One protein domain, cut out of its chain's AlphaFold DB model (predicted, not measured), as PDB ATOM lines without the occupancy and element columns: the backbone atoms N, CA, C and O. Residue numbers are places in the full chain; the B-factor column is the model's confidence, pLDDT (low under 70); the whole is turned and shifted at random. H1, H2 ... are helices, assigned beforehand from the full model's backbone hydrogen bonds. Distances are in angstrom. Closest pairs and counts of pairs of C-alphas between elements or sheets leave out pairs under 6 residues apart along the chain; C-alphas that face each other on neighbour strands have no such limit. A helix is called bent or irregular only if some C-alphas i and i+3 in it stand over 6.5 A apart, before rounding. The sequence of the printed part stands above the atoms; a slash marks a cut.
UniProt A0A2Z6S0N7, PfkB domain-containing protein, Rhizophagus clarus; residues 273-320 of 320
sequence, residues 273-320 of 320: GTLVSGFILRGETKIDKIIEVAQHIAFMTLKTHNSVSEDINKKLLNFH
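AT A GLANCE: This is residues 273 to 320 of the 320 residues of the protein "PfkB domain-containing protein" of Rhizophagus clarus (UniProt A0A2Z6S0N7). A lopsided helical hairpin: short H1 lies beside the first part of long H2, which makes most of the length, and a long loop after H2 folds back to tiny H3. The printed part has 48 residues with three named helices, H1, H2 and H3 in that order, and no named strand; its class is all helix. It is compact, with a radius of gyration of the C-alphas of 10.6 A, and a rod of 33 by 16 by 16 A.

HOW THE PARTS SIT: H1, residues 273 to 282, and H2, residues 284 to 302, touch and form a helical hairpin. Their closest C-alphas, Thr 274 and Ala 294, are 5.3 A apart. They run opposite ways at a steep tilt of 35.1 degrees, only just past shallow. H2 and H3, residues 314 to 317, only just touch, with 3 pairs of C-alphas within 8 A, through residues 290 to 293 of H2 alone; the closest C-alphas are Val 293 and Leu 316, 7.1 A. H1 and H3 are close but not clearly touching; the closest C-alphas, Gly 278 and Leu 317, are 6.5 A apart. Each O i to N i+4 pair is within hydrogen-bond range in H1, and 13 of 15 in H2; H3 is too short for one.

IN THESE COORDINATES: H1 begins at C-alpha 273 (27.788, -6.807, -31.333) and is 13.6 A long. H2, 25.8 A, has a kink of 44 degrees near residue 291 and is irregular, with C-alphas 285 and 288 8.1 A apart. H3 ends at C-alpha 317 (25.720, 1.379, -38.956).

THE WHOLE: The C-alphas farthest apart, Thr 285 and His 305, are 33.3 A apart. The printed part has no cut; the link from H1 to H2 is tight and that from H2 to H3 long. Mean pLDDT of the printed part is 92.1; residue 320, the chain's last, is under 70.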
ATOM      1  N   GLY A 273      27.373  -8.189 -31.554       96.62
ATOM      2  CA  GLY A 273      27.788  -6.807 -31.333       96.62
ATOM      3  C   GLY A 273      27.105  -5.837 -32.298       96.62
ATOM      4  O   GLY A 273      26.650  -4.766 -31.884       96.62
ATOM      5  N   THR A 274      26.946  -6.229 -33.566       97.12
ATOM      6  CA  THR A 274      26.216  -5.439 -34.570       97.12
ATOM      7  C   THR A 274      24.722  -5.365 -34.268       97.12
ATOM      8  O   THR A 274      24.134  -4.294 -34.387       97.12
ATOM      9  N   LEU A 275      24.102  -6.467 -33.834       97.75
ATOM     10  CA  LEU A 275      22.689  -6.496 -33.444       97.75
ATOM     11  C   LEU A 275      22.424  -5.551 -32.270       97.75
ATOM     12  O   LEU A 275      21.585  -4.659 -32.370       97.75
ATOM     13  N   VAL A 276      23.189  -5.695 -31.186       97.00
ATOM     14  CA  VAL A 276      23.052  -4.889 -29.963       97.00
ATOM     15  C   VAL A 276      23.271  -3.406 -30.258       97.00
ATOM     16  O   VAL A 276      22.428  -2.571 -29.920       97.00
ATOM     17  N   SER A 277      24.371  -3.058 -30.928       95.44
ATOM     18  CA  SER A 277      24.666  -1.663 -31.281       95.44
ATOM     19  C   SER A 277      23.660  -1.093 -32.285       95.44
ATOM     20  O   SER A 277      23.199   0.037 -32.121       95.44
ATOM     21  N   GLY A 278      23.250  -1.883 -33.278       96.19
ATOM     22  CA  GLY A 278      22.221  -1.528 -34.247       96.19
ATOM     23  C   GLY A 278      20.888  -1.210 -33.578       96.19
ATOM     24  O   GLY A 278      20.308  -0.161 -33.860       96.19
ATOM     25  N   PHE A 279      20.425  -2.037 -32.638       96.25
ATOM     26  CA  PHE A 279      19.184  -1.782 -31.900       96.25
ATOM     27  C   PHE A 279      19.261  -0.496 -31.075       96.25
ATOM     28  O   PHE A 279      18.315   0.292 -31.078       96.25
ATOM     29  N   ILE A 280      20.398  -0.233 -30.427       94.25
ATOM     30  CA  ILE A 280      20.603   0.974 -29.615       94.25
ATOM     31  C   ILE A 280      20.632   2.250 -30.472       94.25
ATOM     32  O   ILE A 280      20.114   3.289 -30.045       94.25
ATOM     33  N   LEU A 281      21.256   2.190 -31.652       93.56
ATOM     34  CA  LEU A 281      21.511   3.355 -32.506       93.56
ATOM     35  C   LEU A 281      20.408   3.621 -33.537       93.56
ATOM     36  O   LEU A 281      20.198   4.773 -33.913       93.56
ATOM     37  N   ARG A 282      19.727   2.577 -34.020       94.25
ATOM     38  CA  ARG A 282      18.751   2.647 -35.125       94.25
ATOM     39  C   ARG A 282      17.347   2.198 -34.743       94.25
ATOM     40  O   ARG A 282      16.413   2.489 -35.485       94.25
ATOM     41  N   GLY A 283      17.196   1.544 -33.595       93.31
ATOM     42  CA  GLY A 283      15.931   0.971 -33.153       93.31
ATOM     43  C   GLY A 283      15.643  -0.394 -33.779       93.31
ATOM     44  O   GLY A 283      16.148  -0.757 -34.842       93.31
ATOM     45  N   GLU A 284      14.797  -1.166 -33.103       91.75
ATOM     46  CA  GLU A 284      14.440  -2.535 -33.497       91.75
ATOM     47  C   GLU A 284      13.632  -2.628 -34.795       91.75
ATOM     48  O   GLU A 284      13.680  -3.650 -35.475       91.75
ATOM     49  N   THR A 285      12.949  -1.553 -35.196       91.31
ATOM     50  CA  THR A 285      12.198  -1.496 -36.462       91.31
ATOM     51  C   THR A 285      13.102  -1.639 -37.689       91.31
ATOM     52  O   THR A 285      12.624  -1.940 -38.780       91.31
ATOM     53  N   LYS A 286      14.418  -1.456 -37.521       94.81
ATOM     54  CA  LYS A 286      15.438  -1.599 -38.564       94.81
ATOM     55  C   LYS A 286      16.165  -2.952 -38.520       94.81
ATOM     56  O   LYS A 286      17.201  -3.084 -39.171       94.81
ATOM     57  N   ILE A 287      15.643  -3.950 -37.794       95.75
ATOM     58  CA  ILE A 287      16.286  -5.266 -37.590       95.75
ATOM     59  C   ILE A 287      16.790  -5.914 -38.882       95.75
ATOM     60  O   ILE A 287      17.907  -6.417 -38.905       95.75
ATOM     61  N   ASP A 288      16.030  -5.828 -39.974       95.31
ATOM     62  CA  ASP A 288      16.441  -6.390 -41.261       95.31
ATOM     63  C   ASP A 288      17.752  -5.795 -41.755       95.31
ATOM     64  O   ASP A 288      18.677  -6.520 -42.121       95.31
ATOM     65  N   LYS A 289      17.849  -4.462 -41.726       95.88
ATOM     66  CA  LYS A 289      19.044  -3.776 -42.197       95.88
ATOM     67  C   LYS A 289      20.221  -4.001 -41.255       95.88
ATOM     68  O   LYS A 289      21.354  -4.120 -41.710       95.88
ATOM     69  N   ILE A 290      19.945  -4.106 -39.956       97.81
ATOM     70  CA  ILE A 290      20.950  -4.449 -38.949       97.81
ATOM     71  C   ILE A 290      21.515  -5.851 -39.217       97.81
ATOM     72  O   ILE A 290      22.731  -6.004 -39.196       97.81
ATOM     73  N   ILE A 291      20.677  -6.848 -39.525       97.75
ATOM     74  CA  ILE A 291      21.131  -8.212 -39.848       97.75
ATOM     75  C   ILE A 291      21.944  -8.234 -41.145       97.75
ATOM     76  O   ILE A 291      22.989  -8.878 -41.192       97.75
ATOM     77  N   GLU A 292      21.524  -7.505 -42.184       96.00
ATOM     78  CA  GLU A 292      22.319  -7.367 -43.413       96.00
ATOM     79  C   GLU A 292      23.722  -6.822 -43.114       96.00
ATOM     80  O   GLU A 292      24.718  -7.414 -43.530       96.00
ATOM     81  N   VAL A 293      23.818  -5.737 -42.339       96.50
ATOM     82  CA  VAL A 293      25.106  -5.162 -41.921       96.50
ATOM     83  C   VAL A 293      25.890  -6.131 -41.034       96.50
ATOM     84  O   VAL A 293      27.105  -6.229 -41.177       96.50
ATOM     85  N   ALA A 294      25.217  -6.887 -40.166       97.12
ATOM     86  CA  ALA A 294      25.850  -7.882 -39.309       97.12
ATOM     87  C   ALA A 294      26.530  -8.988 -40.121       97.12
ATOM     88  O   ALA A 294      27.629  -9.400 -39.760       97.12
ATOM     89  N   GLN A 295      25.943  -9.417 -41.245       96.06
ATOM     90  CA  GLN A 295      26.608 -10.355 -42.154       96.06
ATOM     91  C   GLN A 295      27.877  -9.745 -42.767       96.06
ATOM     92  O   GLN A 295      28.907 -10.413 -42.821       96.06
ATOM     93  N   HIS A 296      27.838  -8.474 -43.187       94.94
ATOM     94  CA  HIS A 296      29.020  -7.791 -43.732       94.94
ATOM     95  C   HIS A 296      30.129  -7.654 -42.685       94.94
ATOM     96  O   HIS A 296      31.290  -7.910 -42.985       94.94
ATOM     97  N   ILE A 297      29.768  -7.297 -41.454       95.50
ATOM     98  CA  ILE A 297      30.708  -7.168 -40.339       95.50
ATOM     99  C   ILE A 297      31.293  -8.529 -39.945       95.50
ATOM    100  O   ILE A 297      32.501  -8.635 -39.760       95.50
ATOM    101  N   ALA A 298      30.475  -9.582 -39.882       94.69
ATOM    102  CA  ALA A 298      30.969 -10.937 -39.660       94.69
ATOM    103  C   ALA A 298      31.975 -11.337 -40.741       94.69
ATOM    104  O   ALA A 298      33.044 -11.847 -40.424       94.69
ATOM    105  N   PHE A 299      31.679 -11.025 -42.005       93.00
ATOM    106  CA  PHE A 299      32.594 -11.278 -43.109       93.00
ATOM    107  C   PHE A 299      33.902 -10.482 -43.005       93.00
ATOM    108  O   PHE A 299      34.959 -11.026 -43.300       93.00
ATOM    109  N   MET A 300      33.866  -9.232 -42.535       93.62
ATOM    110  CA  MET A 300      35.088  -8.473 -42.237       93.62
ATOM    111  C   MET A 300      35.925  -9.160 -41.153       93.62
ATOM    112  O   MET A 300      37.132  -9.290 -41.322       93.62
ATOM    113  N   THR A 301      35.299  -9.639 -40.074       93.56
ATOM    114  CA  THR A 301      35.992 -10.383 -39.008       93.56
ATOM    115  C   THR A 301      36.626 -11.671 -39.533       93.56
ATOM    116  O   THR A 301      37.785 -11.933 -39.217       93.56
ATOM    117  N   LEU A 302      35.928 -12.408 -40.409       90.12
ATOM    118  CA  LEU A 302      36.444 -13.640 -41.019       90.12
ATOM    119  C   LEU A 302      37.771 -13.448 -41.772       90.12
ATOM    120  O   LEU A 302      38.539 -14.399 -41.892       90.12
ATOM    121  N   LYS A 303      38.054 -12.235 -42.262       91.00
ATOM    122  CA  LYS A 303      39.265 -11.886 -43.027       91.00
ATOM    123  C   LYS A 303      40.460 -11.475 -42.169       91.00
ATOM    124  O   LYS A 303      41.484 -11.058 -42.707       91.00
ATOM    125  N   THR A 304      40.340 -11.530 -40.847       90.12
ATOM    126  CA  THR A 304      41.391 -11.080 -39.927       90.12
ATOM    127  C   THR A 304      41.794 -12.193 -38.972       90.12
ATOM    128  O   THR A 304      41.028 -13.118 -38.736       90.12
ATOM    129  N   HIS A 305      42.993 -12.109 -38.393       86.25
ATOM    130  CA  HIS A 305      43.410 -13.044 -37.342       86.25
ATOM    131  C   HIS A 305      42.713 -12.777 -35.996       86.25
ATOM    132  O   HIS A 305      42.623 -13.680 -35.164       86.25
ATOM    133  N   ASN A 306      42.214 -11.557 -35.789       87.56
ATOM    134  CA  ASN A 306      41.567 -11.127 -34.555       87.56
ATOM    135  C   ASN A 306      40.116 -11.629 -34.472       87.56
ATOM    136  O   ASN A 306      39.438 -11.768 -35.484       87.56
ATOM    137  N   SER A 307      39.599 -11.798 -33.251       86.38
ATOM    138  CA  SER A 307      38.193 -12.177 -33.020       86.38
ATOM    139  C   SER A 307      37.182 -11.084 -33.405       86.38
ATOM    140  O   SER A 307      35.978 -11.322 -33.417       86.38
ATOM    141  N   VAL A 308      37.651  -9.867 -33.684       92.31
ATOM    142  CA  VAL A 308      36.860  -8.737 -34.182       92.31
ATOM    143  C   VAL A 308      37.745  -7.962 -35.155       92.31
ATOM    144  O   VAL A 308      38.879  -7.627 -34.810       92.31
ATOM    145  N   SER A 309      37.243  -7.669 -36.357       92.25
ATOM    146  CA  SER A 309      37.982  -6.850 -37.325       92.25
ATOM    147  C   SER A 309      38.201  -5.425 -36.798       92.25
ATOM    148  O   SER A 309      37.271  -4.764 -36.335       92.25
ATOM    149  N   GLU A 310      39.434  -4.931 -36.918       91.62
ATOM    150  CA  GLU A 310      39.819  -3.570 -36.514       91.62
ATOM    151  C   GLU A 310      39.180  -2.484 -37.396       91.62
ATOM    152  O   GLU A 310      39.024  -1.339 -36.971       91.62
ATOM    153  N   ASP A 311      38.736  -2.854 -38.599       91.50
ATOM    154  CA  ASP A 311      38.089  -1.947 -39.550       91.50
ATOM    155  C   ASP A 311      36.618  -1.666 -39.199       91.50
ATOM    156  O   ASP A 311      35.982  -0.770 -39.777       91.50
ATOM    157  N   ILE A 312      36.049  -2.412 -38.243       90.81
ATOM    158  CA  ILE A 312      34.679  -2.205 -37.773       90.81
ATOM    159  C   ILE A 312      34.580  -0.837 -37.101       90.81
ATOM    160  O   ILE A 312      35.222  -0.540 -36.097       90.81
ATOM    161  N   ASN A 313      33.709   0.013 -37.640       89.12
ATOM    162  CA  ASN A 313      33.512   1.358 -37.123       89.12
ATOM    163  C   ASN A 313      32.052   1.811 -37.236       89.12
ATOM    164  O   ASN A 313      31.254   1.266 -38.000       89.12
ATOM    165  N   LYS A 314      31.709   2.876 -36.501       83.62
ATOM    166  CA  LYS A 314      30.332   3.394 -36.401       83.62
ATOM    167  C   LYS A 314      29.674   3.728 -37.745       83.62
ATOM    168  O   LYS A 314      28.448   3.738 -37.819       83.62
ATOM    169  N   LYS A 315      30.449   4.015 -38.802       88.19
ATOM    170  CA  LYS A 315      29.895   4.363 -40.120       88.19
ATOM    171  C   LYS A 315      29.200   3.175 -40.783       88.19
ATOM    172  O   LYS A 315      28.279   3.400 -41.556       88.19
ATOM    173  N   LEU A 316      29.572   1.938 -40.445       89.31
ATOM    174  CA  LEU A 316      28.922   0.730 -40.973       89.31
ATOM    175  C   LEU A 316      27.447   0.637 -40.557       89.31
ATOM    176  O   LEU A 316      26.625   0.086 -41.280       89.31
ATOM    177  N   LEU A 317      27.094   1.258 -39.430       86.69
ATOM    178  CA  LEU A 317      25.720   1.379 -38.956       86.69
ATOM    179  C   LEU A 317      25.048   2.686 -39.405       86.69
ATOM    180  O   LEU A 317      23.972   2.996 -38.907       86.69
ATOM    181  N   ASN A 318      25.628   3.479 -40.315       86.38
ATOM    182  CA  ASN A 318      25.027   4.708 -40.861       86.38
ATOM    183  C   ASN A 318      24.171   4.448 -42.102       86.38
ATOM    184  O   ASN A 318      24.440   4.976 -43.176       86.38
ATOM    185  N   PHE A 319      23.116   3.659 -41.938       83.81
ATOM    186  CA  PHE A 319      22.069   3.509 -42.946       83.81
ATOM    187  C   PHE A 319      20.813   4.307 -42.559       83.81
ATOM    188  O   PHE A 319      20.537   4.514 -41.372       83.81
ATOM    189  N   HIS A 320      20.089   4.772 -43.582       59.84
ATOM    190  CA  HIS A 320      18.810   5.479 -43.468       59.84
ATOM    191  C   HIS A 320      17.641   4.488 -43.306       59.84
ATOM    192  O   HIS A 320      17.658   3.416 -43.943       59.84
TER     193      HIS A 320